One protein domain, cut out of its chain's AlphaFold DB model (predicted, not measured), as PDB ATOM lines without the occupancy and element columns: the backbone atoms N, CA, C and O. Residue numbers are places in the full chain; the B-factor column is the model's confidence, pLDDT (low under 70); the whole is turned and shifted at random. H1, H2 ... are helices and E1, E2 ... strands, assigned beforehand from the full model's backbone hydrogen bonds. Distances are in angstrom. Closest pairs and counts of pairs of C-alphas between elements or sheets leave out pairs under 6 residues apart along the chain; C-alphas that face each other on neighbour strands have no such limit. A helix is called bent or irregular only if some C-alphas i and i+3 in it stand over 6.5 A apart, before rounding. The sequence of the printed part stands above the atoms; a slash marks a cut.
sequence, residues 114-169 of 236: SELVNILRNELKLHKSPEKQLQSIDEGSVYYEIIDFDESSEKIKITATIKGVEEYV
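Overview. This is residues 114 to 169 of the 236 residues of an uncharacterized protein of uncultured bacterium (UniProt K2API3). A long, narrow hairpin of two antiparallel strands, E1 and E2, runs nearly the whole length of the domain, and a single helix, H1, packs beside the middle part of it, leaving its other side bare. Residues 150 to 155, at the turn of the hairpin, stick out beyond the helix, and E1 bulges away from E2 near residues 139 and 140. The printed part has 56 residues, with one named helix followed by two named strands in the order H1, E1, E2; the sheet has the order E1 - E2, antiparallel, and the class is mixed, helices and strands. The whole is loose, with a radius of gyration of the C-alphas of 14.0 A, and its outline is a rod spanning 47 by 22 by 17 A, the hairpin making the length.

Along the chain. The longest strand by residues is E1, residues 132 to 150, with 19 residues. It begins with C-alpha 132 at (27.539, 54.954, 116.420) and ends with C-alpha 150 at (17.789, 65.696, 151.761), 38.2 A away. E1 bends by 93 degrees at residue 135. E2 holds residues 155 to 168, 14 residues, and measures 39.0 A from first to last C-alpha; C-alpha 168 is at (26.324, 54.925, 112.242). H1 holds residues 114 to 126, 13 residues, and measures 18.5 A from C-alpha 114 at (24.395, 75.087, 130.853) to C-alpha 126. H1 is not bent.

Arrangement. E1 and E2 are antiparallel neighbours and form a hairpin, with an angle of 166 degrees between their N-to-C directions. Near the turn, the C-alphas of Asp 150 and Lys 155 face each other at 5.3 A, and N 150 and O 155 are within hydrogen-bond range at 2.9 A. Farther along the pair, N 145 and O 159 are 2.9 A apart, and N 159 and O 145 are also 2.9 A apart. The C-alphas of Asp 138 and Lys 163 face each other at 5.6 A, and those of Ser 141 and Ile 162 at 5.5 A, with Glu 139 and Gly 140 of E1 between them along the chain. Toward the other end of the hairpin, N 133 and O 167 are within hydrogen-bond range at 2.8 A, and the C-alphas of Lys 132 and Tyr 168 face each other at 4.4 A. H1 has 6 pairs of C-alphas within 8 A with E2, the closest being those of Leu 120 and Ile 162, 6.6 A apart. With E1 it has 4 such pairs, the closest being the C-alphas of Val 117 and Glu 139, 6.9 A apart. The centres of H1 and E2 are 7.3 A apart, and those of H1 and E1 are 7.8 A apart. In H1 every O i to N i+4 pair is within hydrogen-bond range.

Size, cuts and confidence. The two C-alphas farthest apart are those of Ser 152 and Val 169, at 47.1 A. The first and last printed C-alphas, those of Ser 114 and Val 169, are 27.9 A apart. Residues 150 to 155, of which 150 belongs to E1 and 155 to E2, stand free. The link from H1 to E1, with 5 residues, is tight, and so is the link from E1 to E2, with 4 residues. The printed part has no cut from residue 114 to residue 169, and it is one domain of a full chain of 236 residues. The mean pLDDT of the printed part is 85.9, and no printed residue is under 70. By element, the mean pLDDT is 90 in H1, 86 in E1 and 88 in E2.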
ATOM      1  N   SER A 114      23.252  75.422 131.706       91.00
ATOM      2  CA  SER A 114      24.395  75.087 130.853       91.00
ATOM      3  C   SER A 114      25.271  73.991 131.466       91.00
ATOM      4  O   SER A 114      25.723  73.080 130.769       91.00
ATOM      5  N   GLU A 115      25.476  74.015 132.784       92.00
ATOM      6  CA  GLU A 115      26.184  72.946 133.499       92.00
ATOM      7  C   GLU A 115      25.411  71.626 133.476       92.00
ATOM      8  O   GLU A 115      26.007  70.586 133.186       92.00
ATOM      9  N   LEU A 116      24.093  71.655 133.704       91.69
ATOM     10  CA  LEU A 116      23.253  70.459 133.617       91.69
ATOM     11  C   LEU A 116      23.317  69.839 132.215       91.69
ATOM     12  O   LEU A 116      23.556  68.637 132.083       91.69
ATOM     13  N   VAL A 117      23.178  70.654 131.166       91.50
ATOM     14  CA  VAL A 117      23.310  70.212 129.767       91.50
ATOM     15  C   VAL A 117      24.682  69.590 129.520       91.50
ATOM     16  O   VAL A 117      24.777  68.554 128.863       91.50
ATOM     17  N   ASN A 118      25.755  70.167 130.065       91.56
ATOM     18  CA  ASN A 118      27.104  69.624 129.914       91.56
ATOM     19  C   ASN A 118      27.289  68.273 130.615       91.56
ATOM     20  O   ASN A 118      27.908  67.374 130.040       91.56
ATOM     21  N   ILE A 119      26.734  68.103 131.819       92.50
ATOM     22  CA  ILE A 119      26.733  66.817 132.530       92.50
ATOM     23  C   ILE A 119      25.998  65.768 131.690       92.50
ATOM     24  O   ILE A 119      26.557  64.712 131.392       92.50
ATOM     25  N   LEU A 120      24.791  66.090 131.224       91.38
ATOM     26  CA  LEU A 120      23.966  65.190 130.416       91.38
ATOM     27  C   LEU A 120      24.609  64.850 129.062       91.38
ATOM     28  O   LEU A 120      24.568  63.707 128.614       91.38
ATOM     29  N   ARG A 121      25.267  65.821 128.422       89.00
ATOM     30  CA  ARG A 121      26.048  65.623 127.192       89.00
ATOM     31  C   ARG A 121      27.195  64.641 127.400       89.00
ATOM     32  O   ARG A 121      27.463  63.827 126.519       89.00
ATOM     33  N   ASN A 122      27.903  64.743 128.521       89.50
ATOM     34  CA  ASN A 122      28.991  63.823 128.828       89.50
ATOM     35  C   ASN A 122      28.455  62.415 129.085       89.50
ATOM     36  O   ASN A 122      29.026  61.459 128.568       89.50
ATOM     37  N   GLU A 123      27.323  62.301 129.773       89.44
ATOM     38  CA  GLU A 123      26.660  61.018 130.001       89.44
ATOM     39  C   GLU A 123      26.237  60.352 128.683       89.44
ATOM     40  O   GLU A 123      26.563  59.190 128.444       89.44
ATOM     41  N   LEU A 124      25.633  61.107 127.756       86.75
ATOM     42  CA  LEU A 124      25.318  60.608 126.410       86.75
ATOM     43  C   LEU A 124      26.564  60.099 125.671       86.75
ATOM     44  O   LEU A 124      26.514  59.067 125.009       86.75
ATOM     45  N   LYS A 125      27.699  60.798 125.788       82.88
ATOM     46  CA  LYS A 125      28.961  60.377 125.156       82.88
ATOM     47  C   LYS A 125      29.548  59.113 125.783       82.88
ATOM     48  O   LYS A 125      30.201  58.357 125.068       82.88
ATOM     49  N   LEU A 126      29.351  58.900 127.084       84.56
ATOM     50  CA  LEU A 126      29.805  57.700 127.796       84.56
ATOM     51  C   LEU A 126      28.935  56.482 127.475       84.56
ATOM     52  O   LEU A 126      29.450  55.371 127.384       84.56
ATOM     53  N   HIS A 127      27.638  56.701 127.267       81.38
ATOM     54  CA  HIS A 127      26.660  55.657 126.968       81.38
ATOM     55  C   HIS A 127      26.433  55.410 125.471       81.38
ATOM     56  O   HIS A 127      25.570  54.603 125.118       81.38
ATOM     57  N   LYS A 128      27.201  56.068 124.591       74.44
ATOM     58  CA  LYS A 128      27.088  55.885 123.139       74.44
ATOM     59  C   LYS A 128      27.339  54.430 122.740       74.44
ATOM     60  O   LYS A 128      28.211  53.754 123.293       74.44
ATOM     61  N   SER A 129      26.614  53.966 121.726       76.62
ATOM     62  CA  SER A 129      26.897  52.661 121.121       76.62
ATOM     63  C   SER A 129      28.273  52.693 120.431       76.62
ATOM     64  O   SER A 129      28.553  53.665 119.735       76.62
ATOM     65  N   PRO A 130      29.129  51.656 120.549       74.88
ATOM     66  CA  PRO A 130      30.459  51.651 119.921       74.88
ATOM     67  C   PRO A 130      30.430  51.869 118.399       74.88
ATOM     68  O   PRO A 130      31.337  52.459 117.825       74.88
ATOM     69  N   GLU A 131      29.359  51.412 117.749       74.50
ATOM     70  CA  GLU A 131      29.162  51.463 116.294       74.50
ATOM     71  C   GLU A 131      28.579  52.800 115.801       74.50
ATOM     72  O   GLU A 131      28.422  53.008 114.596       74.50
ATOM     73  N   LYS A 132      28.233  53.705 116.723       81.19
ATOM     74  CA  LYS A 132      27.539  54.954 116.420       81.19
ATOM     75  C   LYS A 132      28.281  56.163 116.969       81.19
ATOM     76  O   LYS A 132      28.938  56.112 118.010       81.19
ATOM     77  N   GLN A 133      28.126  57.281 116.278       81.88
ATOM     78  CA  GLN A 133      28.538  58.587 116.758       81.88
ATOM     79  C   GLN A 133      27.323  59.456 117.047       81.88
ATOM     80  O   GLN A 133      26.255  59.305 116.458       81.88
ATOM     81  N   LEU A 134      27.496  60.365 118.000       83.19
ATOM     82  CA  LEU A 134      26.472  61.330 118.353       83.19
ATOM     83  C   LEU A 134      26.522  62.474 117.335       83.19
ATOM     84  O   LEU A 134      27.440  63.290 117.385       83.19
ATOM     85  N   GLN A 135      25.547  62.517 116.432       82.94
ATOM     86  CA  GLN A 135      25.447  63.529 115.382       82.94
ATOM     87  C   GLN A 135      25.031  64.881 115.967       82.94
ATOM     88  O   GLN A 135      25.617  65.923 115.674       82.94
ATOM     89  N   SER A 136      23.998  64.876 116.810       83.94
ATOM     90  CA  SER A 136      23.472  66.093 117.426       83.94
ATOM     91  C   SER A 136      22.814  65.810 118.772       83.94
ATOM     92  O   SER A 136      22.419  64.685 119.079       83.94
ATOM     93  N   ILE A 137      22.719  66.849 119.597       86.62
ATOM     94  CA  ILE A 137      22.003  66.824 120.872       86.62
ATOM     95  C   ILE A 137      20.896  67.864 120.789       86.62
ATOM     96  O   ILE A 137      21.159  69.016 120.446       86.62
ATOM     97  N   ASP A 138      19.678  67.465 121.136       88.06
ATOM     98  CA  ASP A 138      18.567  68.394 121.289       88.06
ATOM     99  C   ASP A 138      18.604  68.978 122.706       88.06
ATOM    100  O   ASP A 138      18.047  68.413 123.648       88.06
ATOM    101  N   GLU A 139      19.288  70.111 122.876       84.94
ATOM    102  CA  GLU A 139      19.378  70.803 124.170       84.94
ATOM    103  C   GLU A 139      18.005  71.261 124.694       84.94
ATOM    104  O   GLU A 139      17.810  71.363 125.903       84.94
ATOM    105  N   GLY A 140      17.025  71.476 123.808       84.75
ATOM    106  CA  GLY A 140      15.655  71.832 124.185       84.75
ATOM    107  C   GLY A 140      14.846  70.659 124.742       84.75
ATOM    108  O   GLY A 140      13.789  70.867 125.335       84.75
ATOM    109  N   SER A 141      15.334  69.426 124.588       88.00
ATOM    110  CA  SER A 141      14.669  68.218 125.089       88.00
ATOM    111  C   SER A 141      14.961  67.897 126.556       88.00
ATOM    112  O   SER A 141      14.507  66.858 127.045       88.00
ATOM    113  N   VAL A 142      15.725  68.750 127.251       90.25
ATOM    114  CA  VAL A 142      16.051  68.543 128.664       90.25
ATOM    115  C   VAL A 142      14.773  68.534 129.494       90.25
ATOM    116  O   VAL A 142      14.006  69.494 129.528       90.25
ATOM    117  N   TYR A 143      14.576  67.431 130.198       90.44
ATOM    118  CA  TYR A 143      13.498  67.243 131.153       90.44
ATOM    119  C   TYR A 143      14.090  66.774 132.474       90.44
ATOM    120  O   TYR A 143      15.045  65.996 132.474       90.44
ATOM    121  N   TYR A 144      13.536  67.239 133.589       91.50
ATOM    122  CA  TYR A 144      13.949  66.808 134.916       91.50
ATOM    123  C   TYR A 144      12.751  66.595 135.838       91.50
ATOM    124  O   TYR A 144      11.694  67.204 135.670       91.50
ATOM    125  N   GLU A 145      12.952  65.751 136.845       90.81
ATOM    126  CA  GLU A 145      12.000  65.466 137.910       90.81
ATOM    127  C   GLU A 145      12.739  65.373 139.250       90.81
ATOM    128  O   GLU A 145      13.812  64.772 139.338       90.81
ATOM    129  N   ILE A 146      12.171  65.977 140.296       89.81
ATOM    130  CA  ILE A 146      12.710  65.903 141.659       89.81
ATOM    131  C   ILE A 146      12.296  64.565 142.270       89.81
ATOM    132  O   ILE A 146      11.110  64.258 142.349       89.81
ATOM    133  N   ILE A 147      13.279  63.784 142.715       87.81
ATOM    134  CA  ILE A 147      13.055  62.476 143.342       87.81
ATOM    135  C   ILE A 147      13.002  62.614 144.861       87.81
ATOM    136  O   ILE A 147      12.226  61.933 145.523       87.81
ATOM    137  N   ASP A 148      13.904  63.425 145.415       84.44
ATOM    138  CA  ASP A 148      14.219  63.398 146.838       84.44
ATOM    139  C   ASP A 148      14.878  64.711 147.272       84.44
ATOM    140  O   ASP A 148      15.675  65.296 146.527       84.44
ATOM    141  N   PHE A 149      14.552  65.150 148.484       81.94
ATOM    142  CA  PHE A 149      15.118  66.329 149.124       81.94
ATOM    143  C   PHE A 149      15.747  65.894 150.443       81.94
ATOM    144  O   PHE A 149      15.052  65.459 151.362       81.94
ATOM    145  N   ASP A 150      17.068  65.998 150.533       82.75
ATOM    146  CA  ASP A 150      17.789  65.696 151.761       82.75
ATOM    147  C   ASP A 150      18.008  66.989 152.552       82.75
ATOM    148  O   ASP A 150      18.978  67.719 152.323       82.75
ATOM    149  N   GLU A 151      17.106  67.251 153.504       75.12
ATOM    150  CA  GLU A 151      17.173  68.404 154.417       75.12
ATOM    151  C   GLU A 151      18.483  68.448 155.215       75.12
ATOM    152  O   GLU A 151      18.959  69.523 155.571       75.12
ATOM    153  N   SER A 152      19.101  67.293 155.491       79.25
ATOM    154  CA  SER A 152      20.315  67.229 156.310       79.25
ATOM    155  C   SER A 152      21.574  67.637 155.549       79.25
ATOM    156  O   SER A 152      22.539  68.103 156.158       79.25
ATOM    157  N   SER A 153      21.578  67.447 154.227       76.88
ATOM    158  CA  SER A 153      22.723  67.750 153.370       76.88
ATOM    159  C   SER A 153      22.495  68.928 152.424       76.88
ATOM    160  O   SER A 153      23.410  69.248 151.664       76.88
ATOM    161  N   GLU A 154      21.321  69.567 152.493       80.62
ATOM    162  CA  GLU A 154      20.890  70.666 151.618       80.62
ATOM    163  C   GLU A 154      21.023  70.299 150.127       80.62
ATOM    164  O   GLU A 154      21.424  71.106 149.284       80.62
ATOM    165  N   LYS A 155      20.722  69.037 149.791       83.75
ATOM    166  CA  LYS A 155      20.853  68.501 148.429       83.75
ATOM    167  C   LYS A 155      19.519  68.048 147.878       83.75
ATOM    168  O   LYS A 155      18.757  67.337 148.529       83.75
ATOM    169  N   ILE A 156      19.311  68.377 146.608       87.06
ATOM    170  CA  ILE A 156      18.163  67.923 145.831       87.06
ATOM    171  C   ILE A 156      18.627  66.856 144.854       87.06
ATOM    172  O   ILE A 156      19.559  67.068 144.075       87.06
ATOM    173  N   LYS A 157      17.970  65.699 144.887       89.88
ATOM    174  CA  LYS A 157      18.188  64.623 143.925       89.88
ATOM    175  C   LYS A 157      17.172  64.757 142.804       89.88
ATOM    176  O   LYS A 157      15.965  64.728 143.045       89.88
ATOM    177  N   ILE A 158      17.671  64.851 141.580       91.38
ATOM    178  CA  ILE A 158      16.847  64.918 140.376       91.38
ATOM    179  C   ILE A 158      17.169  63.753 139.442       91.38
ATOM    180  O   ILE A 158      18.318  63.314 139.363       91.38
ATOM    181  N   THR A 159      16.164  63.282 138.711       91.94
ATOM    182  CA  THR A 159      16.362  62.532 137.465       91.94
ATOM    183  C   THR A 159      16.303  63.539 136.335       91.94
ATOM    184  O   THR A 159      15.338  64.293 136.259       91.94
ATOM    185  N   ALA A 160      17.295  63.551 135.447       92.50
ATOM    186  CA  ALA A 160      17.283  64.394 134.260       92.50
ATOM    187  C   ALA A 160      17.520  63.558 133.001       92.50
ATOM    188  O   ALA A 160      18.275  62.588 133.012       92.50
ATOM    189  N   THR A 161      16.857  63.935 131.913       91.50
ATOM    190  CA  THR A 161      16.912  63.247 130.623       91.50
ATOM    191  C   THR A 161      17.145  64.254 129.512       91.50
ATOM    192  O   THR A 161      16.583  65.345 129.545       91.50
ATOM    193  N   ILE A 162      17.922  63.862 128.507       92.19
ATOM    194  CA  ILE A 162      18.165  64.622 127.280       92.19
ATOM    195  C   ILE A 162      18.100  63.666 126.087       92.19
ATOM    196  O   ILE A 162      18.388  62.474 126.223       92.19
ATOM    197  N   LYS A 163      17.725  64.173 124.916       89.19
ATOM    198  CA  LYS A 163      17.694  63.410 123.667       89.19
ATOM    199  C   LYS A 163      18.877  63.787 122.784       89.19
ATOM    200  O   LYS A 163      19.236  64.955 122.649       89.19
ATOM    201  N   GLY A 164      19.456  62.772 122.155       87.50
ATOM    202  CA  GLY A 164      20.478  62.912 121.129       87.50
ATOM    203  C   GLY A 164      20.116  62.090 119.900       87.50
ATOM    204  O   GLY A 164      19.373  61.111 120.000       87.50
ATOM    205  N   VAL A 165      20.633  62.503 118.748       85.12
ATOM    206  CA  VAL A 165      20.549  61.753 117.496       85.12
ATOM    207  C   VAL A 165      21.879  61.050 117.286       85.12
ATOM    208  O   VAL A 165      22.928  61.691 117.225       85.12
ATOM    209  N   GLU A 166      21.825  59.726 117.192       85.56
ATOM    210  CA  GLU A 166      22.972  58.896 116.844       85.56
ATOM    211  C   GLU A 166      22.931  58.526 115.360       85.56
ATOM    212  O   GLU A 166      21.866  58.235 114.813       85.56
ATOM    213  N   GLU A 167      24.100  58.457 114.736       83.56
ATOM    214  CA  GLU A 167      24.295  57.958 113.376       83.56
ATOM    215  C   GLU A 167      25.370  56.869 113.362       83.56
ATOM    216  O   GLU A 167      26.249  56.835 114.227       83.56
ATOM    217  N   TYR A 168      25.296  55.951 112.400       83.94
ATOM    218  CA  TYR A 168      26.324  54.925 112.242       83.94
ATOM    219  C   TYR A 168      27.615  55.533 111.703       83.94
ATOM    220  O   TYR A 168      27.592  56.352 110.784       83.94
ATOM    221  N   VAL A 169      28.749  55.096 112.251       83.00
ATOM    222  CA  VAL A 169      30.061  55.516 111.757       83.00
ATOM    223  C   VAL A 169      30.408  54.688 110.526       83.00
ATOM    224  O   VAL A 169      30.661  53.489 110.625       83.00
TER     225      VAL A 169